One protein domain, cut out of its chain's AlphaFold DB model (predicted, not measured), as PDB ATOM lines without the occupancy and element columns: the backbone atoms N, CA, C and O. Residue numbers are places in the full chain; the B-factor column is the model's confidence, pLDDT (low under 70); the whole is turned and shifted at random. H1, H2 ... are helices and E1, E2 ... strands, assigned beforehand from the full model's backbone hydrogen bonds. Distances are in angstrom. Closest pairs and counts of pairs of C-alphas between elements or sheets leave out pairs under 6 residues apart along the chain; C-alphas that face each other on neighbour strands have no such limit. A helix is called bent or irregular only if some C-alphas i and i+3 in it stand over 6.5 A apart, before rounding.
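What this domain is: This is residues 507 to 668 of the 752 residues of an uncharacterized protein of Thalassococcus halodurans (UniProt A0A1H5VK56). A long helical hairpin, H2 and H3, makes the longest axis, and the shorter helices H4 and H5 gather near one of its ends, the one away from the turn between H2 and H3. A two-stranded hairpin, E1 and E2, lies beyond H4, and its long loop, residues 511 to 528, reaches away from the helices. The printed part has 162 residues, with two named strands followed by six named helices in the order E1 E2 H1 H2 H3 H4 H5 H6; the sheet E1 - E2 is antiparallel and the class is mostly helix. The whole is loose, with a radius of gyration of the C-alphas of 19.5 A and spans of 59 by 48 by 27 A.

How they stand to each other: E1, residues 507 to 510, and E2, residues 529 to 533, form an antiparallel hairpin at 141 degrees, with N 509 and O 530 within hydrogen-bond range at 2.8 A and N 507 and O 532 at 2.9 A. The closest C-alphas of E2 and H4, residues 622 to 637, are those of Thr 532 and Glu 633, 6.7 A apart. H4, with residues 632 to 636 alone, touches H5, residues 643 to 657, at a steep tilt of 49 degrees, opposite ways; the closest C-alphas are those of Val 636 and Val 643, 6.9 A apart. H5 is the hub, touching three helices. H2, residues 546 to 575, touches it with residues 548 to 559 alone, at a steep tilt of 52 degrees; the closest C-alphas are those of Tyr 556 and Ser 646, 5.4 A apart. H2 and H3, residues 581 to 612, form a helical hairpin: they touch at a shallow tilt of 20 degrees, opposite ways, and the closest C-alphas are those of Lys 550 and Thr 612, 4.8 A apart. H3 has a kink of 45 degrees near residue 606 and is irregular, with C-alphas 606 and 609 7.6 A apart. H4 is close to H2 but not clearly touching, with the closest C-alphas, those of Met 549 and Phe 628, 7.8 A apart. H5 and H6, residues 662 to 667, only just touch, with 3 pairs of C-alphas within 8 A, and only at the corner, Glu 657 to Leu 664 being the closest C-alphas at 7.6 A. H1, residues 535 to 539, touches no helix. Helix packing is mostly crossed, but only just: of three touching pairs, H2 and H3 alone stand at a shallow tilt. Every O i to N i+4 pair is within hydrogen-bond range in H1, H2, H4, H5 and H6, and 25 of 28 are in H3.

Where its parts are: E1 is 10.0 A long and begins at C-alpha 507, (142.651, 99.711, 178.993); E2 is 13.2 A and H1 6.2 A. H2 is 43.5 A and begins at C-alpha 546, (165.130, 98.414, 171.943); H3 is 45.5 A. H4 is 22.3 A, H5 21.3 A and H6 8.8 A, ending at C-alpha 667, (162.140, 105.524, 165.242).

The domain as a whole: The two C-alphas farthest apart, those of Thr 516 and Lys 578, are 60.5 A apart. The printed part has no cut, and the link from E1 to E2, 18 residues, is long. Mean pLDDT of the printed part is 89.2, with residues 577 to 582 under 70.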
ATOM      1  N   GLU A 507     144.066  99.854 179.327       86.19
ATOM      2  CA  GLU A 507     142.651  99.711 178.993       86.19
ATOM      3  C   GLU A 507     142.068  98.466 179.673       86.19
ATOM      4  O   GLU A 507     142.693  97.401 179.699       86.19
ATOM      5  N   GLU A 508     140.848  98.574 180.206       84.00
ATOM      6  CA  GLU A 508     140.098  97.414 180.691       84.00
ATOM      7  C   GLU A 508     139.504  96.631 179.514       84.00
ATOM      8  O   GLU A 508     138.684  97.149 178.753       84.00
ATOM      9  N   ARG A 509     139.854  95.347 179.402       80.19
ATOM     10  CA  ARG A 509     139.256  94.415 178.444       80.19
ATOM     11  C   ARG A 509     138.530  93.281 179.127       80.19
ATOM     12  O   ARG A 509     139.030  92.679 180.070       80.19
ATOM     13  N   PHE A 510     137.364  92.945 178.595       82.81
ATOM     14  CA  PHE A 510     136.650  91.740 178.986       82.81
ATOM     15  C   PHE A 510     137.355  90.513 178.421       82.81
ATOM     16  O   PHE A 510     137.585  90.429 177.213       82.81
ATOM     17  N   MET A 511     137.689  89.568 179.295       78.50
ATOM     18  CA  MET A 511     138.191  88.271 178.866       78.50
ATOM     19  C   MET A 511     137.067  87.518 178.164       78.50
ATOM     20  O   MET A 511     135.945  87.488 178.668       78.50
ATOM     21  N   ARG A 512     137.367  86.918 177.013       82.94
ATOM     22  CA  ARG A 512     136.403  86.148 176.227       82.94
ATOM     23  C   ARG A 512     136.876  84.715 176.049       82.94
ATOM     24  O   ARG A 512     138.082  84.476 176.009       82.94
ATOM     25  N   ASP A 513     135.927  83.794 175.974       78.94
ATOM     26  CA  ASP A 513     136.183  82.408 175.607       78.94
ATOM     27  C   ASP A 513     136.743  82.340 174.176       78.94
ATOM     28  O   ASP A 513     136.288  83.069 173.289       78.94
ATOM     29  N   ALA A 514     137.772  81.519 173.965       71.19
ATOM     30  CA  ALA A 514     138.477  81.444 172.688       71.19
ATOM     31  C   ALA A 514     137.674  80.714 171.598       71.19
ATOM     32  O   ALA A 514     137.926  80.946 170.417       71.19
ATOM     33  N   GLU A 515     136.725  79.858 171.983       75.88
ATOM     34  CA  GLU A 515     135.888  79.076 171.072       75.88
ATOM     35  C   GLU A 515     134.513  79.726 170.876       75.88
ATOM     36  O   GLU A 515     134.030  79.788 169.746       75.88
ATOM     37  N   THR A 516     133.895  80.256 171.939       79.38
ATOM     38  CA  THR A 516     132.536  80.831 171.854       79.38
ATOM     39  C   THR A 516     132.507  82.352 171.702       79.38
ATOM     40  O   THR A 516     131.521  82.909 171.222       79.38
ATOM     41  N   GLY A 517     133.577  83.056 172.088       77.81
ATOM     42  CA  GLY A 517     133.631  84.523 172.092       77.81
ATOM     43  C   GLY A 517     132.848  85.189 173.233       77.81
ATOM     44  O   GLY A 517     132.840  86.427 173.332       77.81
ATOM     45  N   ASP A 518     132.220  84.407 174.114       83.25
ATOM     46  CA  ASP A 518     131.444  84.908 175.249       83.25
ATOM     47  C   ASP A 518     132.339  85.510 176.328       83.25
ATOM     48  O   ASP A 518     133.467  85.071 176.542       83.25
ATOM     49  N   VAL A 519     131.846  86.533 177.031       83.06
ATOM     50  CA  VAL A 519     132.599  87.157 178.124       83.06
ATOM     51  C   VAL A 519     132.684  86.189 179.301       83.06
ATOM     52  O   VAL A 519     131.668  85.812 179.878       83.06
ATOM     53  N   LEU A 520     133.907  85.833 179.689       83.31
ATOM     54  CA  LEU A 520     134.160  84.992 180.851       83.31
ATOM     55  C   LEU A 520     133.703  85.713 182.115       83.31
ATOM     56  O   LEU A 520     133.987  86.897 182.289       83.31
ATOM     57  N   THR A 521     133.059  84.997 183.029       84.19
ATOM     58  CA  THR A 521     132.672  85.522 184.341       84.19
ATOM     59  C   THR A 521     133.562  84.969 185.456       84.19
ATOM     60  O   THR A 521     134.170  83.902 185.333       84.19
ATOM     61  N   ASP A 522     133.707  85.721 186.543       79.94
ATOM     62  CA  ASP A 522     134.346  85.269 187.775       79.94
ATOM     63  C   ASP A 522     133.395  84.399 188.619       79.94
ATOM     64  O   ASP A 522     132.258  84.122 188.232       79.94
ATOM     65  N   SER A 523     133.873  83.942 189.780       75.50
ATOM     66  CA  SER A 523     133.099  83.110 190.710       75.50
ATOM     67  C   SER A 523     131.870  83.812 191.306       75.50
ATOM     68  O   SER A 523     131.039  83.146 191.913       75.50
ATOM     69  N   GLU A 524     131.747  85.133 191.145       76.69
ATOM     70  CA  GLU A 524     130.599  85.941 191.574       76.69
ATOM     71  C   GLU A 524     129.659  86.286 190.399       76.69
ATOM     72  O   GLU A 524     128.712  87.055 190.572       76.69
ATOM     73  N   GLY A 525     129.910  85.747 189.199       73.50
ATOM     74  CA  GLY A 525     129.122  86.025 187.997       73.50
ATOM     75  C   GLY A 525     129.408  87.385 187.354       73.50
ATOM     76  O   GLY A 525     128.665  87.810 186.470       73.50
ATOM     77  N   LYS A 526     130.472  88.090 187.759       79.81
ATOM     78  CA  LYS A 526     130.875  89.360 187.137       79.81
ATOM     79  C   LYS A 526     131.804  89.104 185.957       79.81
ATOM     80  O   LYS A 526     132.633  88.201 186.022       79.81
ATOM     81  N   PRO A 527     131.733  89.904 184.884       80.38
ATOM     82  CA  PRO A 527     132.614  89.730 183.739       80.38
ATOM     83  C   PRO A 527     134.083  89.928 184.147       80.38
ATOM     84  O   PRO A 527     134.453  90.966 184.703       80.38
ATOM     85  N   LYS A 528     134.926  88.929 183.863       80.25
ATOM     86  CA  LYS A 528     136.373  88.970 184.086       80.25
ATOM     87  C   LYS A 528     136.983  90.048 183.209       80.25
ATOM     88  O   LYS A 528     136.827  90.044 181.987       80.25
ATOM     89  N   LYS A 529     137.720  90.949 183.847       80.06
ATOM     90  CA  LYS A 529     138.445  92.032 183.190       80.06
ATOM     91  C   LYS A 529     139.949  91.807 183.297       80.06
ATOM     92  O   LYS A 529     140.440  91.381 184.340       80.06
ATOM     93  N   GLN A 530     140.668  92.145 182.238       80.44
ATOM     94  CA  GLN A 530     142.121  92.190 182.175       80.44
ATOM     95  C   GLN A 530     142.550  93.602 181.772       80.44
ATOM     96  O   GLN A 530     141.950  94.204 180.886       80.44
ATOM     97  N   LEU A 531     143.576  94.133 182.435       82.31
ATOM     98  CA  LEU A 531     144.207  95.392 182.046       82.31
ATOM     99  C   LEU A 531     145.273  95.093 180.990       82.31
ATOM    100  O   LEU A 531     146.201  94.332 181.269       82.31
ATOM    101  N   THR A 532     145.131  95.676 179.805       83.44
ATOM    102  CA  THR A 532     146.072  95.514 178.684       83.44
ATOM    103  C   THR A 532     146.608  96.865 178.232       83.44
ATOM    104  O   THR A 532     145.967  97.889 178.472       83.44
ATOM    105  N   LEU A 533     147.763  96.875 177.562       87.69
ATOM    106  CA  LEU A 533     148.318  98.088 176.961       87.69
ATOM    107  C   LEU A 533     147.315  98.725 175.982       87.69
ATOM    108  O   LEU A 533     146.576  98.010 175.299       87.69
ATOM    109  N   ALA A 534     147.312 100.059 175.917       89.19
ATOM    110  CA  ALA A 534     146.478 100.831 175.002       89.19
ATOM    111  C   ALA A 534     146.538 100.283 173.566       89.19
ATOM    112  O   ALA A 534     147.622 100.043 173.015       89.19
ATOM    113  N   ARG A 535     145.366 100.083 172.949       88.25
ATOM    114  CA  ARG A 535     145.247  99.357 171.672       88.25
ATOM    115  C   ARG A 535     146.034 100.024 170.550       88.25
ATOM    116  O   ARG A 535     146.576  99.331 169.689       88.25
ATOM    117  N   ASP A 536     146.065 101.347 170.545       90.25
ATOM    118  CA  ASP A 536     146.704 102.113 169.480       90.25
ATOM    119  C   ASP A 536     148.231 102.017 169.559       90.25
ATOM    120  O   ASP A 536     148.880 101.871 168.526       90.25
ATOM    121  N   LEU A 537     148.799 101.940 170.770       93.00
ATOM    122  CA  LEU A 537     150.228 101.678 170.963       93.00
ATOM    123  C   LEU A 537     150.603 100.249 170.542       93.00
ATOM    124  O   LEU A 537     151.619 100.058 169.877       93.00
ATOM    125  N   GLN A 538     149.765  99.254 170.859       91.19
ATOM    126  CA  GLN A 538     149.972  97.871 170.402       91.19
ATOM    127  C   GLN A 538     149.959  97.775 168.870       91.19
ATOM    128  O   GLN A 538     150.865  97.206 168.267       91.19
ATOM    129  N   LYS A 539     148.948  98.370 168.220       92.38
ATOM    130  CA  LYS A 539     148.843  98.401 166.750       92.38
ATOM    131  C   LYS A 539     150.010  99.128 166.089       92.38
ATOM    132  O   LYS A 539     150.388  98.765 164.982       92.38
ATOM    133  N   ALA A 540     150.554 100.141 166.757       93.31
ATOM    134  CA  ALA A 540     151.707 100.896 166.291       93.31
ATOM    135  C   ALA A 540     153.046 100.156 166.473       93.31
ATOM    136  O   ALA A 540     154.091 100.724 166.170       93.31
ATOM    137  N   GLY A 541     153.029  98.905 166.950       92.56
ATOM    138  CA  GLY A 541     154.222  98.068 167.053       92.56
ATOM    139  C   GLY A 541     155.007  98.272 168.346       92.56
ATOM    140  O   GLY A 541     156.236  98.273 168.317       92.56
ATOM    141  N   PHE A 542     154.328  98.467 169.482       94.75
ATOM    142  CA  PHE A 542     154.978  98.455 170.796       94.75
ATOM    143  C   PHE A 542     155.895  97.218 170.940       94.75
ATOM    144  O   PHE A 542     155.480  96.119 170.569       94.75
ATOM    145  N   PRO A 543     157.134  97.346 171.462       95.50
ATOM    146  CA  PRO A 543     157.733  98.486 172.166       95.50
ATOM    147  C   PRO A 543     158.450  99.520 171.281       95.50
ATOM    148  O   PRO A 543     159.188 100.352 171.806       95.50
ATOM    149  N   PHE A 544     158.223  99.510 169.966       94.81
ATOM    150  CA  PHE A 544     158.787 100.425 168.961       94.81
ATOM    151  C   PHE A 544     160.283 100.216 168.686       94.81
ATOM    152  O   PHE A 544     160.669  99.941 167.554       94.81
ATOM    153  N   CYS A 545     161.126 100.296 169.717       95.19
ATOM    154  CA  CYS A 545     162.572 100.105 169.615       95.19
ATOM    155  C   CYS A 545     163.170  99.518 170.904       95.19
ATOM    156  O   CYS A 545     162.546  99.550 171.972       95.19
ATOM    157  N   GLY A 546     164.395  98.990 170.813       95.81
ATOM    158  CA  GLY A 546     165.130  98.414 171.943       95.81
ATOM    159  C   GLY A 546     165.331  99.400 173.097       95.81
ATOM    160  O   GLY A 546     165.276  99.016 174.269       95.81
ATOM    161  N   GLY A 547     165.440 100.696 172.782       95.56
ATOM    162  CA  GLY A 547     165.540 101.774 173.761       95.56
ATOM    163  C   GLY A 547     164.368 101.807 174.740       95.56
ATOM    164  O   GLY A 547     164.591 102.027 175.929       95.56
ATOM    165  N   THR A 548     163.144 101.508 174.296       96.94
ATOM    166  CA  THR A 548     161.964 101.445 175.174       96.94
ATOM    167  C   THR A 548     162.125 100.368 176.245       96.94
ATOM    168  O   THR A 548     161.914 100.634 177.428       96.94
ATOM    169  N   MET A 549     162.534  99.156 175.854       97.31
ATOM    170  CA  MET A 549     162.704  98.021 176.772       97.31
ATOM    171  C   MET A 549     163.844  98.268 177.763       97.31
ATOM    172  O   MET A 549     163.676  98.086 178.972       97.31
ATOM    173  N   LYS A 550     164.983  98.755 177.264       96.88
ATOM    174  CA  LYS A 550     166.171  99.055 178.068       96.88
ATOM    175  C   LYS A 550     165.926 100.186 179.067       96.88
ATOM    176  O   LYS A 550     166.270 100.059 180.243       96.88
ATOM    177  N   ARG A 551     165.305 101.285 178.626       95.81
ATOM    178  CA  ARG A 551     164.949 102.411 179.504       95.81
ATOM    179  C   ARG A 551     163.897 101.998 180.529       95.81
ATOM    180  O   ARG A 551     164.027 102.376 181.688       95.81
ATOM    181  N   PHE A 552     162.921 101.170 180.143       96.88
ATOM    182  CA  PHE A 552     161.956 100.590 181.078       96.88
ATOM    183  C   PHE A 552     162.636  99.767 182.171       96.88
ATOM    184  O   PHE A 552     162.335  99.975 183.343       96.88
ATOM    185  N   ALA A 553     163.566  98.876 181.817       96.44
ATOM    186  CA  ALA A 553     164.283  98.077 182.806       96.44
ATOM    187  C   ALA A 553     165.019  98.971 183.817       96.44
ATOM    188  O   ALA A 553     164.895  98.774 185.024       96.44
ATOM    189  N   LYS A 554     165.706 100.012 183.334       94.69
ATOM    190  CA  LYS A 554     166.407 100.978 184.189       94.69
ATOM    191  C   LYS A 554     165.456 101.756 185.108       94.69
ATOM    192  O   LYS A 554     165.686 101.805 186.314       94.69
ATOM    193  N   GLU A 555     164.397 102.345 184.551       93.31
ATOM    194  CA  GLU A 555     163.411 103.138 185.303       93.31
ATOM    195  C   GLU A 555     162.694 102.278 186.347       93.31
ATOM    196  O   GLU A 555     162.558 102.667 187.505       93.31
ATOM    197  N   TYR A 556     162.254 101.079 185.960       95.31
ATOM    198  CA  TYR A 556     161.524 100.202 186.862       95.31
ATOM    199  C   TYR A 556     162.411  99.677 187.996       95.31
ATOM    200  O   TYR A 556     161.974  99.635 189.148       95.31
ATOM    201  N   HIS A 557     163.674  99.354 187.700       94.75
ATOM    202  CA  HIS A 557     164.664  99.007 188.716       94.75
ATOM    203  C   HIS A 557     164.878 100.161 189.710       94.75
ATOM    204  O   HIS A 557     164.854  99.939 190.924       94.75
ATOM    205  N   ALA A 558     165.074 101.391 189.219       91.31
ATOM    206  CA  ALA A 558     165.283 102.572 190.060       91.31
ATOM    207  C   ALA A 558     164.081 102.837 190.983       91.31
ATOM    208  O   ALA A 558     164.257 102.978 192.193       91.31
ATOM    209  N   GLN A 559     162.864 102.793 190.436       91.00
ATOM    210  CA  GLN A 559     161.619 102.954 191.196       91.00
ATOM    211  C   GLN A 559     161.465 101.881 192.280       91.00
ATOM    212  O   GLN A 559     161.181 102.194 193.435       91.00
ATOM    213  N   LEU A 560     161.685 100.604 191.947       93.31
ATOM    214  CA  LEU A 560     161.611  99.522 192.932       93.31
ATOM    215  C   LEU A 560     162.652  99.686 194.045       93.31
ATOM    216  O   LEU A 560     162.314  99.489 195.211       93.31
ATOM    217  N   SER A 561     163.882 100.066 193.693       92.12
ATOM    218  CA  SER A 561     164.968 100.291 194.656       92.12
ATOM    219  C   SER A 561     164.616 101.423 195.622       92.12
ATOM    220  O   SER A 561     164.638 101.225 196.833       92.12
ATOM    221  N   GLN A 562     164.147 102.561 195.102       88.94
ATOM    222  CA  GLN A 562     163.682 103.680 195.923       88.94
ATOM    223  C   GLN A 562     162.548 103.265 196.870       88.94
ATOM    224  O   GLN A 562     162.596 103.545 198.069       88.94
ATOM    225  N   MET A 563     161.536 102.560 196.357       90.38
ATOM    226  CA  MET A 563     160.408 102.100 197.168       90.38
ATOM    227  C   MET A 563     160.833 101.120 198.276       90.38
ATOM    228  O   MET A 563     160.187 101.070 199.329       90.38
ATOM    229  N   ILE A 564     161.879 100.319 198.041       92.50
ATOM    230  CA  ILE A 564     162.492  99.445 199.048       92.50
ATOM    231  C   ILE A 564     163.207 100.293 200.100       92.50
ATOM    232  O   ILE A 564     162.921 100.131 201.287       92.50
ATOM    233  N   ASP A 565     164.055 101.231 199.684       89.38
ATOM    234  CA  ASP A 565     164.836 102.086 200.582       89.38
ATOM    235  C   ASP A 565     163.942 102.966 201.466       89.38
ATOM    236  O   ASP A 565     164.197 103.139 202.656       89.38
ATOM    237  N   GLU A 566     162.855 103.513 200.922       89.94
ATOM    238  CA  GLU A 566     161.853 104.268 201.682       89.94
ATOM    239  C   GLU A 566     161.136 103.389 202.714       89.94
ATOM    240  O   GLU A 566     160.930 103.794 203.865       89.94
ATOM    241  N   ALA A 567     160.767 102.163 202.329       89.94
ATOM    242  CA  ALA A 567     160.144 101.212 203.242       89.94
ATOM    243  C   ALA A 567     161.111 100.787 204.360       89.94
ATOM    244  O   ALA A 567     160.695 100.699 205.518       89.94
ATOM    245  N   GLN A 568     162.394 100.590 204.040       90.38
ATOM    246  CA  GLN A 568     163.451 100.282 205.004       90.38
ATOM    247  C   GLN A 568     163.714 101.450 205.958       90.38
ATOM    248  O   GLN A 568     163.704 101.247 207.170       90.38
ATOM    249  N   ARG A 569     163.850 102.683 205.450       87.94
ATOM    250  CA  ARG A 569     163.996 103.896 206.278       87.94
ATOM    251  C   ARG A 569     162.819 104.070 207.229       87.94
ATOM    252  O   ARG A 569     163.005 104.304 208.423       87.94
ATOM    253  N   THR A 570     161.599 103.874 206.729       86.44
ATOM    254  CA  THR A 570     160.387 103.924 207.558       86.44
ATOM    255  C   THR A 570     160.402 102.835 208.633       86.44
ATOM    256  O   THR A 570     160.037 103.092 209.780       86.44
ATOM    257  N   LYS A 571     160.843 101.617 208.294       85.25
ATOM    258  CA  LYS A 571     160.978 100.511 209.249       85.25
ATOM    259  C   LYS A 571     162.009 100.832 210.337       85.25
ATOM    260  O   LYS A 571     161.674 100.725 211.513       85.25
ATOM    261  N   GLN A 572     163.201 101.294 209.964       85.38
ATOM    262  CA  GLN A 572     164.270 101.669 210.894       85.38
ATOM    263  C   GLN A 572     163.833 102.804 211.833       85.38
ATOM    264  O   GLN A 572     164.049 102.742 213.044       85.38
ATOM    265  N   PHE A 573     163.123 103.805 211.303       82.94
ATOM    266  CA  PHE A 573     162.513 104.857 212.114       82.94
ATOM    267  C   PHE A 573     161.515 104.288 213.134       82.94
ATOM    268  O   PHE A 573     161.495 104.702 214.293       82.94
ATOM    269  N   LEU A 574     160.705 103.295 212.747       80.12
ATOM    270  CA  LEU A 574     159.797 102.615 213.673       80.12
ATOM    271  C   LEU A 574     160.535 101.758 214.713       80.12
ATOM    272  O   LEU A 574     159.978 101.549 215.792       80.12
ATOM    273  N   GLU A 575     161.739 101.257 214.425       75.56
ATOM    274  CA  GLU A 575     162.592 100.481 215.344       75.56
ATOM    275  C   GLU A 575     163.197 101.324 216.470       75.56
ATOM    276  O   GLU A 575     163.380 100.818 217.574       75.56
ATOM    277  N   THR A 576     163.400 102.626 216.246       78.62
ATOM    278  CA  THR A 576     163.940 103.556 217.257       78.62
ATOM    279  C   THR A 576     162.991 103.776 218.453       78.62
ATOM    280  O   THR A 576     163.396 104.293 219.494       78.62
ATOM    281  N   TYR A 577     161.724 103.358 218.355       69.06
ATOM    282  CA  TYR A 577     160.719 103.500 219.414       69.06
ATOM    283  C   TYR A 577     160.353 102.148 220.054       69.06
ATOM    284  O   TYR A 577     160.263 101.129 219.366       69.06
ATOM    285  N   LYS A 578     160.058 102.141 221.370       54.66
ATOM    286  CA  LYS A 578     159.549 100.944 222.075       54.66
ATOM    287  C   LYS A 578     158.295 100.401 221.362       54.66
ATOM    288  O   LYS A 578     157.326 101.158 221.234       54.66
ATOM    289  N   PRO A 579     158.286  99.123 220.934       51.56
ATOM    290  CA  PRO A 579     157.238  98.597 220.070       51.56
ATOM    291  C   PRO A 579     155.879  98.561 220.777       51.56
ATOM    292  O   PRO A 579     155.705  97.908 221.803       51.56
ATOM    293  N   LYS A 580     154.887  99.249 220.202       67.06
ATOM    294  CA  LYS A 580     153.457  99.008 220.471       67.06
ATOM    295  C   LYS A 580     152.923  97.936 219.515       67.06
ATOM    296  O   LYS A 580     153.403  97.828 218.392       67.06
ATOM    297  N   GLN A 581     151.846  97.237 219.877       65.31
ATOM    298  CA  GLN A 581     151.202  96.233 219.007       65.31
ATOM    299  C   GLN A 581     150.785  96.788 217.621       65.31
ATOM    300  O   GLN A 581     150.874  96.087 216.616       65.31
ATOM    301  N   ASP A 582     150.388  98.068 217.544       69.81
ATOM    302  CA  ASP A 582     150.103  98.782 216.281       69.81
ATOM    303  C   ASP A 582     151.371  99.017 215.433       69.81
ATOM    304  O   ASP A 582     151.321  99.012 214.207       69.81
ATOM    305  N   GLN A 583     152.535  99.194 216.070       72.44
ATOM    306  CA  GLN A 583     153.814  99.341 215.367       72.44
ATOM    307  C   GLN A 583     154.327  97.997 214.851       72.44
ATOM    308  O   GLN A 583     154.860  97.961 213.748       72.44
ATOM    309  N   GLU A 584     154.098  96.900 215.573       79.69
ATOM    310  CA  GLU A 584     154.485  95.559 215.120       79.69
ATOM    311  C   GLU A 584     153.715  95.142 213.859       79.69
ATOM    312  O   GLU A 584     154.312  94.712 212.875       79.69
ATOM    313  N   LYS A 585     152.398  95.392 213.815       84.75
ATOM    314  CA  LYS A 585     151.597  95.187 212.594       84.75
ATOM    315  C   LYS A 585     152.105  96.024 211.417       84.75
ATOM    316  O   LYS A 585     152.152  95.536 210.290       84.75
ATOM    317  N   LYS A 586     152.497  97.280 211.661       84.62
ATOM    318  CA  LYS A 586     153.078  98.150 210.624       84.62
ATOM    319  C   LYS A 586     154.442  97.655 210.149       84.62
ATOM    320  O   LYS A 586     154.692  97.700 208.951       84.62
ATOM    321  N   ARG A 587     155.291  97.152 211.049       83.81
ATOM    322  CA  ARG A 587     156.582  96.539 210.706       83.81
ATOM    323  C   ARG A 587     156.389  95.295 209.840       83.81
ATOM    324  O   ARG A 587     156.960  95.237 208.761       83.81
ATOM    325  N   GLN A 588     155.489  94.391 210.226       88.81
ATOM    326  CA  GLN A 588     155.147  93.209 209.422       88.81
ATOM    327  C   GLN A 588     154.606  93.582 208.034       88.81
ATOM    328  O   GLN A 588     154.961  92.962 207.033       88.81
ATOM    329  N   ALA A 589     153.771  94.624 207.947       91.44
ATOM    330  CA  ALA A 589     153.290  95.132 206.665       91.44
ATOM    331  C   ALA A 589     154.424  95.719 205.802       91.44
ATOM    332  O   ALA A 589     154.431  95.510 204.589       91.44
ATOM    333  N   LEU A 590     155.385  96.428 206.409       91.56
ATOM    334  CA  LEU A 590     156.579  96.932 205.720       91.56
ATOM    335  C   LEU A 590     157.490  95.791 205.257       91.56
ATOM    336  O   LEU A 590     157.942  95.830 204.119       91.56
ATOM    337  N   ASP A 591     157.688  94.747 206.061       93.19
ATOM    338  CA  ASP A 591     158.466  93.562 205.674       93.19
ATOM    339  C   ASP A 591     157.833  92.827 204.493       93.19
ATOM    340  O   ASP A 591     158.512  92.505 203.517       93.19
ATOM    341  N   ALA A 592     156.512  92.636 204.524       94.19
ATOM    342  CA  ALA A 592     155.779  92.072 203.396       94.19
ATOM    343  C   ALA A 592     155.902  92.949 202.136       94.19
ATOM    344  O   ALA A 592     156.008  92.426 201.024       94.19
ATOM    345  N   LYS A 593     155.912  94.281 202.296       93.94
ATOM    346  CA  LYS A 593     156.098  95.246 201.202       93.94
ATOM    347  C   LYS A 593     157.508  95.146 200.607       93.94
ATOM    348  O   LYS A 593     157.622  94.979 199.395       93.94
ATOM    349  N   ILE A 594     158.546  95.163 201.447       94.81
ATOM    350  CA  ILE A 594     159.953  95.008 201.047       94.81
ATOM    351  C   ILE A 594     160.137  93.679 200.312       94.81
ATOM    352  O   ILE A 594     160.567  93.680 199.165       94.81
ATOM    353  N   ALA A 595     159.705  92.558 200.899       95.75
ATOM    354  CA  ALA A 595     159.819  91.239 200.275       95.75
ATOM    355  C   ALA A 595     159.103  91.171 198.916       95.75
ATOM    356  O   ALA A 595     159.622  90.597 197.955       95.75
ATOM    357  N   LYS A 596     157.918  91.788 198.803       95.81
ATOM    358  CA  LYS A 596     157.183  91.868 197.538       95.81
ATOM    359  C   LYS A 596     157.958  92.656 196.480       95.81
ATOM    360  O   LYS A 596     157.984  92.227 195.329       95.81
ATOM    361  N   PHE A 597     158.565  93.782 196.844       95.25
ATOM    362  CA  PHE A 597     159.301  94.633 195.906       95.25
ATOM    363  C   PHE A 597     160.640  94.017 195.511       95.25
ATOM    364  O   PHE A 597     160.937  93.959 194.324       95.25
ATOM    365  N   SER A 598     161.382  93.441 196.458       95.69
ATOM    366  CA  SER A 598     162.610  92.690 196.172       95.69
ATOM    367  C   SER A 598     162.345  91.500 195.248       95.69
ATOM    368  O   SER A 598     163.139  91.215 194.357       95.69
ATOM    369  N   LYS A 599     161.193  90.829 195.392       96.56
ATOM    370  CA  LYS A 599     160.786  89.775 194.454       96.56
ATOM    371  C   LYS A 599     160.494  90.321 193.054       96.56
ATOM    372  O   LYS A 599     160.829  89.658 192.080       96.56
ATOM    373  N   ALA A 600     159.866  91.493 192.943       95.06
ATOM    374  CA  ALA A 600     159.650  92.145 191.650       95.06
ATOM    375  C   ALA A 600     160.980  92.516 190.979       95.06
ATOM    376  O   ALA A 600     161.137  92.278 189.786       95.06
ATOM    377  N   LEU A 601     161.935  93.024 191.766       95.75
ATOM    378  CA  LEU A 601     163.277  93.380 191.314       95.75
ATOM    379  C   LEU A 601     164.022  92.151 190.785       95.75
ATOM    380  O   LEU A 601     164.448  92.140 189.641       95.75
ATOM    381  N   SER A 602     164.028  91.054 191.546       96.31
ATOM    382  CA  SER A 602     164.642  89.796 191.105       96.31
ATOM    383  C   SER A 602     164.021  89.240 189.815       96.31
ATOM    384  O   SER A 602     164.729  88.684 188.978       96.31
ATOM    385  N   LEU A 603     162.704  89.389 189.623       96.62
ATOM    386  CA  LEU A 603     162.041  88.998 188.372       96.62
ATOM    387  C   LEU A 603     162.438  89.890 187.191       96.62
ATOM    388  O   LEU A 603     162.471  89.401 186.063       96.62
ATOM    389  N   LEU A 604     162.699  91.176 187.435       96.94
ATOM    390  CA  LEU A 604     163.230  92.094 186.431       96.94
ATOM    391  C   LEU A 604     164.675  91.729 186.074       96.94
ATOM    392  O   LEU A 604     164.993  91.639 184.893       96.94
ATOM    393  N   ASP A 605     165.515  91.430 187.067       96.12
ATOM    394  CA  ASP A 605     166.916  91.040 186.861       96.12
ATOM    395  C   ASP A 605     167.030  89.785 185.987       96.12
ATOM    396  O   ASP A 605     167.832  89.745 185.059       96.12
ATOM    397  N   GLN A 606     166.154  88.795 186.203       97.00
ATOM    398  CA  GLN A 606     166.084  87.569 185.392       97.00
ATOM    399  C   GLN A 606     165.809  87.818 183.904       97.00
ATOM    400  O   GLN A 606     166.097  86.953 183.077       97.00
ATOM    401  N   VAL A 607     165.207  88.957 183.555       96.62
ATOM    402  CA  VAL A 607     164.889  89.317 182.168       96.62
ATOM    403  C   VAL A 607     165.714  90.502 181.667       96.62
ATOM    404  O   VAL A 607     165.575  90.868 180.505       96.62
ATOM    405  N   SER A 608     166.580  91.087 182.500       94.44
ATOM    406  CA  SER A 608     167.301  92.328 182.200       94.44
ATOM    407  C   SER A 608     168.197  92.196 180.968       94.44
ATOM    408  O   SER A 608     168.103  93.015 180.054       94.44
ATOM    409  N   ASP A 609     168.970  91.110 180.860       95.75
ATOM    410  CA  ASP A 609     169.816  90.840 179.685       95.75
ATOM    411  C   ASP A 609     168.989  90.793 178.397       95.75
ATOM    412  O   ASP A 609     169.366  91.337 177.364       95.75
ATOM    413  N   ARG A 610     167.793  90.201 178.475       96.56
ATOM    414  CA  ARG A 610     166.861  90.114 177.351       96.56
ATOM    415  C   ARG A 610     166.244  91.471 177.003       96.56
ATOM    416  O   ARG A 610     166.043  91.756 175.827       96.56
ATOM    417  N   LEU A 611     165.954  92.308 178.003       94.81
ATOM    418  CA  LEU A 611     165.416  93.658 177.799       94.81
ATOM    419  C   LEU A 611     166.458  94.656 177.283       94.81
ATOM    420  O   LEU A 611     166.091  95.677 176.705       94.81
ATOM    421  N   THR A 612     167.741  94.364 177.486       96.00
ATOM    422  CA  THR A 612     168.867  95.237 177.123       96.00
ATOM    423  C   THR A 612     169.667  94.737 175.918       96.00
ATOM    424  O   THR A 612     170.624  95.393 175.515       96.00
ATOM    425  N   ALA A 613     169.250  93.621 175.309       95.69
ATOM    426  CA  ALA A 613     169.934  92.985 174.183       95.69
ATOM    427  C   ALA A 613     169.922  93.807 172.881       95.69
ATOM    428  O   ALA A 613     170.778  93.596 172.026       95.69
ATOM    429  N   PHE A 614     168.958  94.716 172.724       95.25
ATOM    430  CA  PHE A 614     168.739  95.486 171.498       95.25
ATOM    431  C   PHE A 614     169.296  96.907 171.623       95.25
ATOM    432  O   PHE A 614     169.216  97.532 172.686       95.25
ATOM    433  N   GLY A 615     169.830  97.437 170.523       93.81
ATOM    434  CA  GLY A 615     170.271  98.826 170.435       93.81
ATOM    435  C   GLY A 615     169.128  99.822 170.663       93.81
ATOM    436  O   GLY A 615     167.958  99.524 170.430       93.81
ATOM    437  N   ASP A 616     169.460 101.047 171.085       93.12
ATOM    438  CA  ASP A 616     168.455 102.035 171.510       93.12
ATOM    439  C   ASP A 616     167.436 102.387 170.405       93.12
ATOM    440  O   ASP A 616     166.271 102.627 170.703       93.12
ATOM    441  N   LEU A 617     167.856 102.361 169.136       94.69
ATOM    442  CA  LEU A 617     167.013 102.631 167.961       94.69
ATOM    443  C   LEU A 617     166.711 101.370 167.132       94.69
ATOM    444  O   LEU A 617     166.150 101.464 166.045       94.69
ATOM    445  N   GLU A 618     167.121 100.195 167.610       93.75
ATOM    446  CA  GLU A 618     166.930  98.933 166.896       93.75
ATOM    447  C   GLU A 618     165.466  98.486 166.980       93.75
ATOM    448  O   GLU A 618     164.865  98.519 168.056       93.75
ATOM    449  N   ILE A 619     164.892  98.058 165.853       91.00
ATOM    450  CA  ILE A 619     163.530  97.512 165.811       91.00
ATOM    451  C   ILE A 619     163.517  96.170 166.541       91.00
ATOM    452  O   ILE A 619     164.301  95.271 166.241       91.00
ATOM    453  N   VAL A 620     162.591  96.022 167.485       93.69
ATOM    454  CA  VAL A 620     162.475  94.809 168.298       93.69
ATOM    455  C   VAL A 620     161.725  93.726 167.513       93.69
ATOM    456  O   VAL A 620     160.611  93.983 167.057       93.69
ATOM    457  N   PRO A 621     162.264  92.499 167.384       94.50
ATOM    458  CA  PRO A 621     161.558  91.400 166.727       94.50
ATOM    459  C   PRO A 621     160.222  91.056 167.409       94.50
ATOM    460  O   PRO A 621     160.141  91.020 168.637       94.50
ATOM    461  N   ASP A 622     159.203  90.669 166.635       93.38
ATOM    462  CA  ASP A 622     157.849  90.342 167.128       93.38
ATOM    463  C   ASP A 622     157.818  89.368 168.312       93.38
ATOM    464  O   ASP A 622     156.988  89.481 169.217       93.38
ATOM    465  N   ARG A 623     158.710  88.372 168.306       94.94
ATOM    466  CA  ARG A 623     158.824  87.391 169.395       94.94
ATOM    467  C   ARG A 623     159.181  88.068 170.720       94.94
ATOM    468  O   ARG A 623     158.666  87.679 171.768       94.94
ATOM    469  N   GLU A 624     160.063  89.055 170.662       95.38
ATOM    470  CA  GLU A 624     160.591  89.785 171.809       95.38
ATOM    471  C   GLU A 624     159.625  90.866 172.278       95.38
ATOM    472  O   GLU A 624     159.348  90.954 173.474       95.38
ATOM    473  N   ALA A 625     158.994  91.568 171.336       93.88
ATOM    474  CA  ALA A 625     157.894  92.484 171.612       93.88
ATOM    475  C   ALA A 625     156.746  91.780 172.361       93.88
ATOM    476  O   ALA A 625     156.377  92.180 173.467       93.88
ATOM    477  N   LYS A 626     156.258  90.646 171.832       93.75
ATOM    478  CA  LYS A 626     155.191  89.844 172.465       93.75
ATOM    479  C   LYS A 626     155.593  89.280 173.822       93.75
ATOM    480  O   LYS A 626     154.741  89.107 174.693       93.75
ATOM    481  N   PHE A 627     156.867  88.933 174.006       96.12
ATOM    482  CA  PHE A 627     157.365  88.519 175.314       96.12
ATOM    483  C   PHE A 627     157.274  89.668 176.318       96.12
ATOM    484  O   PHE A 627     156.751  89.464 177.414       96.12
ATOM    485  N   PHE A 628     157.747  90.855 175.941       96.06
ATOM    486  CA  PHE A 628     157.758  92.017 176.818       96.06
ATOM    487  C   PHE A 628     156.343  92.448 177.215       96.06
ATOM    488  O   PHE A 628     156.074  92.617 178.403       96.06
ATOM    489  N   GLU A 629     155.413  92.512 176.260       92.38
ATOM    490  CA  GLU A 629     153.994  92.779 176.531       92.38
ATOM    491  C   GLU A 629     153.409  91.793 177.549       92.38
ATOM    492  O   GLU A 629     152.868  92.194 178.581       92.38
ATOM    493  N   LYS A 630     153.583  90.487 177.309       91.62
ATOM    494  CA  LYS A 630     153.087  89.448 178.223       91.62
ATOM    495  C   LYS A 630     153.737  89.529 179.599       91.62
ATOM    496  O   LYS A 630     153.078  89.266 180.603       91.62
ATOM    497  N   TRP A 631     155.022  89.867 179.665       95.25
ATOM    498  CA  TRP A 631     155.727  90.031 180.932       95.25
ATOM    499  C   TRP A 631     155.146  91.206 181.733       95.25
ATOM    500  O   TRP A 631     154.828  91.036 182.910       95.25
ATOM    501  N   LEU A 632     154.903  92.358 181.094       94.06
ATOM    502  CA  LEU A 632     154.259  93.519 181.724       94.06
ATOM    503  C   LEU A 632     152.868  93.167 182.270       94.06
ATOM    504  O   LEU A 632     152.557  93.461 183.428       94.06
ATOM    505  N   GLU A 633     152.049  92.478 181.470       88.88
ATOM    506  CA  GLU A 633     150.729  91.999 181.888       88.88
ATOM    507  C   GLU A 633     150.818  91.079 183.112       88.88
ATOM    508  O   GLU A 633     150.083  91.264 184.084       88.88
ATOM    509  N   GLN A 634     151.752  90.124 183.122       90.88
ATOM    510  CA  GLN A 634     151.950  89.221 184.258       90.88
ATOM    511  C   GLN A 634     152.367  89.960 185.531       90.88
ATOM    512  O   GLN A 634     151.869  89.640 186.616       90.88
ATOM    513  N   MET A 635     153.259  90.946 185.426       93.38
ATOM    514  CA  MET A 635     153.701  91.728 186.581       93.38
ATOM    515  C   MET A 635     152.536  92.499 187.214       93.38
ATOM    516  O   MET A 635     152.417  92.574 188.442       93.38
ATOM    517  N   VAL A 636     151.616  92.988 186.388       88.94
ATOM    518  CA  VAL A 636     150.427  93.721 186.836       88.94
ATOM    519  C   VAL A 636     149.333  92.808 187.364       88.94
ATOM    520  O   VAL A 636     148.754  93.113 188.407       88.94
ATOM    521  N   LEU A 637     149.122  91.641 186.754       86.38
ATOM    522  CA  LEU A 637     148.252  90.598 187.308       86.38
ATOM    523  C   LEU A 637     148.713  90.163 188.708       86.38
ATOM    524  O   LEU A 637     147.892  89.952 189.602       86.38
ATOM    525  N   ARG A 638     150.032  90.112 188.942       89.19
ATOM    526  CA  ARG A 638     150.639  89.855 190.264       89.19
ATOM    527  C   ARG A 638     150.585  91.058 191.216       89.19
ATOM    528  O   ARG A 638     151.031  90.962 192.362       89.19
ATOM    529  N   LYS A 639     150.004  92.180 190.778       89.44
ATOM    530  CA  LYS A 639     149.863  93.438 191.524       89.44
ATOM    531  C   LYS A 639     151.205  94.002 191.989       89.44
ATOM    532  O   LYS A 639     151.288  94.514 193.113       89.44
ATOM    533  N   TYR A 640     152.265  93.869 191.193       93.31
ATOM    534  CA  TYR A 640     153.510  94.582 191.472       93.31
ATOM    535  C   TYR A 640     153.331  96.082 191.197       93.31
ATOM    536  O   TYR A 640     152.610  96.450 190.268       93.31
ATOM    537  N   PRO A 641     153.900  96.959 192.043       90.56
ATOM    538  CA  PRO A 641     153.706  98.399 191.910       90.56
ATOM    539  C   PRO A 641     154.460  98.943 190.695       90.56
ATOM    540  O   PRO A 641     155.344  98.270 190.170       90.56
ATOM    541  N   ALA A 642     154.135 100.177 190.312       90.25
ATOM    542  CA  ALA A 642     154.900 101.047 189.414       90.25
ATOM    543  C   ALA A 642     155.186 100.547 187.983       90.25
ATOM    544  O   ALA A 642     155.643 101.352 187.191       90.25
ATOM    545  N   VAL A 643     154.851  99.308 187.596       93.38
ATOM    546  CA  VAL A 643     155.143  98.747 186.256       93.38
ATOM    547  C   VAL A 643     154.721  99.701 185.131       93.38
ATOM    548  O   VAL A 643     155.550 100.189 184.369       93.38
ATOM    549  N   TYR A 644     153.432 100.035 185.043       90.44
ATOM    550  CA  TYR A 644     152.949 100.925 183.984       90.44
ATOM    551  C   TYR A 644     153.257 102.401 184.241       90.44
ATOM    552  O   TYR A 644     153.330 103.161 183.285       90.44
ATOM    553  N   THR A 645     153.491 102.819 185.490       91.12
ATOM    554  CA  THR A 645     153.967 104.182 185.781       91.12
ATOM    555  C   THR A 645     155.369 104.387 185.206       91.12
ATOM    556  O   THR A 645     155.584 105.341 184.467       91.12
ATOM    557  N   SER A 646     156.286 103.449 185.453       93.69
ATOM    558  CA  SER A 646     157.635 103.432 184.884       93.69
ATOM    559  C   SER A 646     157.598 103.373 183.360       93.69
ATOM    560  O   SER A 646     158.273 104.159 182.702       93.69
ATOM    561  N   LEU A 647     156.763 102.501 182.780       95.94
ATOM    562  CA  LEU A 647     156.617 102.437 181.324       95.94
ATOM    563  C   LEU A 647     156.110 103.762 180.747       95.94
ATOM    564  O   LEU A 647     156.658 104.256 179.768       95.94
ATOM    565  N   ARG A 648     155.099 104.369 181.370       94.62
ATOM    566  CA  ARG A 648     154.565 105.663 180.945       94.62
ATOM    567  C   ARG A 648     155.617 106.768 181.021       94.62
ATOM    568  O   ARG A 648     155.701 107.557 180.086       94.62
ATOM    569  N   ASN A 649     156.407 106.818 182.094       92.94
ATOM    570  CA  ASN A 649     157.493 107.788 182.256       92.94
ATOM    571  C   ASN A 649     158.535 107.640 181.142       92.94
ATOM    572  O   ASN A 649     158.936 108.634 180.546       92.94
ATOM    573  N   VAL A 650     158.919 106.402 180.814       95.38
ATOM    574  CA  VAL A 650     159.867 106.113 179.729       95.38
ATOM    575  C   VAL A 650     159.313 106.541 178.379       95.38
ATOM    576  O   VAL A 650     159.988 107.254 177.643       95.38
ATOM    577  N   LEU A 651     158.076 106.159 178.071       96.31
ATOM    578  CA  LEU A 651     157.432 106.527 176.817       96.31
ATOM    579  C   LEU A 651     157.279 108.054 176.684       96.31
ATOM    580  O   LEU A 651     157.571 108.607 175.622       96.31
ATOM    581  N   LYS A 652     156.908 108.752 177.768       95.25
ATOM    582  CA  LYS A 652     156.845 110.222 177.808       95.25
ATOM    583  C   LYS A 652     158.227 110.837 177.573       95.25
ATOM    584  O   LYS A 652     158.366 111.682 176.696       95.25
ATOM    585  N   SER A 653     159.244 110.364 178.294       94.12
ATOM    586  CA  SER A 653     160.629 110.843 178.190       94.12
ATOM    587  C   SER A 653     161.203 110.665 176.786       94.12
ATOM    588  O   SER A 653     161.813 111.588 176.256       94.12
ATOM    589  N   MET A 654     160.949 109.524 176.140       95.00
ATOM    590  CA  MET A 654     161.354 109.294 174.749       95.00
ATOM    591  C   MET A 654     160.640 110.248 173.784       95.00
ATOM    592  O   MET A 654     161.260 110.773 172.862       95.00
ATOM    593  N   THR A 655     159.357 110.525 174.029       94.69
ATOM    594  CA  THR A 655     158.578 111.486 173.236       94.69
ATOM    595  C   THR A 655     159.105 112.916 173.410       94.69
ATOM    596  O   THR A 655     159.202 113.654 172.433       94.69
ATOM    597  N   GLN A 656     159.501 113.303 174.627       94.38
ATOM    598  CA  GLN A 656     160.134 114.597 174.909       94.38
ATOM    599  C   GLN A 656     161.517 114.708 174.244       94.38
ATOM    600  O   GLN A 656     161.817 115.711 173.605       94.38
ATOM    601  N   GLU A 657     162.355 113.671 174.333       92.94
ATOM    602  CA  GLU A 657     163.698 113.655 173.732       92.94
ATOM    603  C   GLU A 657     163.656 113.744 172.202       92.94
ATOM    604  O   GLU A 657     164.492 114.421 171.596       92.94
ATOM    605  N   ALA A 658     162.623 113.171 171.575       93.06
ATOM    606  CA  ALA A 658     162.374 113.296 170.143       93.06
ATOM    607  C   ALA A 658     162.171 114.752 169.672       93.06
ATOM    608  O   ALA A 658     162.278 115.016 168.473       93.06
ATOM    609  N   ALA A 659     161.947 115.722 170.571       90.69
ATOM    610  CA  ALA A 659     161.960 117.150 170.229       90.69
ATOM    611  C   ALA A 659     163.345 117.636 169.771       90.69
ATOM    612  O   ALA A 659     163.435 118.590 169.001       90.69
ATOM    613  N   THR A 660     164.419 116.955 170.178       90.06
ATOM    614  CA  THR A 660     165.802 117.316 169.820       90.06
ATOM    615  C   THR A 660     166.570 116.202 169.112       90.06
ATOM    616  O   THR A 660     167.476 116.500 168.336       90.06
ATOM    617  N   ASP A 661     166.196 114.935 169.308       91.44
ATOM    618  CA  ASP A 661     166.806 113.797 168.620       91.44
ATOM    619  C   ASP A 661     165.989 113.390 167.384       91.44
ATOM    620  O   ASP A 661     164.959 112.714 167.465       91.44
ATOM    621  N   ALA A 662     166.485 113.784 166.208       90.19
ATOM    622  CA  ALA A 662     165.877 113.448 164.925       90.19
ATOM    623  C   ALA A 662     165.867 111.935 164.637       90.19
ATOM    624  O   ALA A 662     164.945 111.451 163.983       90.19
ATOM    625  N   LYS A 663     166.856 111.171 165.119       91.94
ATOM    626  CA  LYS A 663     166.899 109.717 164.903       91.94
ATOM    627  C   LYS A 663     165.837 109.025 165.745       91.94
ATOM    628  O   LYS A 663     165.123 108.165 165.235       91.94
ATOM    629  N   LEU A 664     165.699 109.437 167.005       91.75
ATOM    630  CA  LEU A 664     164.652 108.928 167.884       91.75
ATOM    631  C   LEU A 664     163.262 109.277 167.348       91.75
ATOM    632  O   LEU A 664     162.389 108.419 167.288       91.75
ATOM    633  N   ARG A 665     163.076 110.509 166.868       91.00
ATOM    634  CA  ARG A 665     161.829 110.950 166.233       91.00
ATOM    635  C   ARG A 665     161.413 110.082 165.044       91.00
ATOM    636  O   ARG A 665     160.228 109.822 164.894       91.00
ATOM    637  N   VAL A 666     162.364 109.634 164.223       90.00
ATOM    638  CA  VAL A 666     162.099 108.719 163.095       90.00
ATOM    639  C   VAL A 666     161.773 107.300 163.575       90.00
ATOM    640  O   VAL A 666     160.983 106.610 162.938       90.00
ATOM    641  N   ALA A 667     162.361 106.860 164.689       90.81
ATOM    642  CA  ALA A 667     162.140 105.524 165.242       90.81
ATOM    643  C   ALA A 667     160.796 105.369 165.984       90.81
ATOM    644  O   ALA A 667     160.299 104.251 166.122       90.81
ATOM    645  N   LEU A 668     160.207 106.460 166.485       93.75
ATOM    646  CA  LEU A 668     158.948 106.436 167.237       93.75
ATOM    647  C   LEU A 668     157.724 106.613 166.315       93.75
ATOM    648  O   LEU A 668     157.745 107.464 165.426       93.75
TER     649      LEU A 668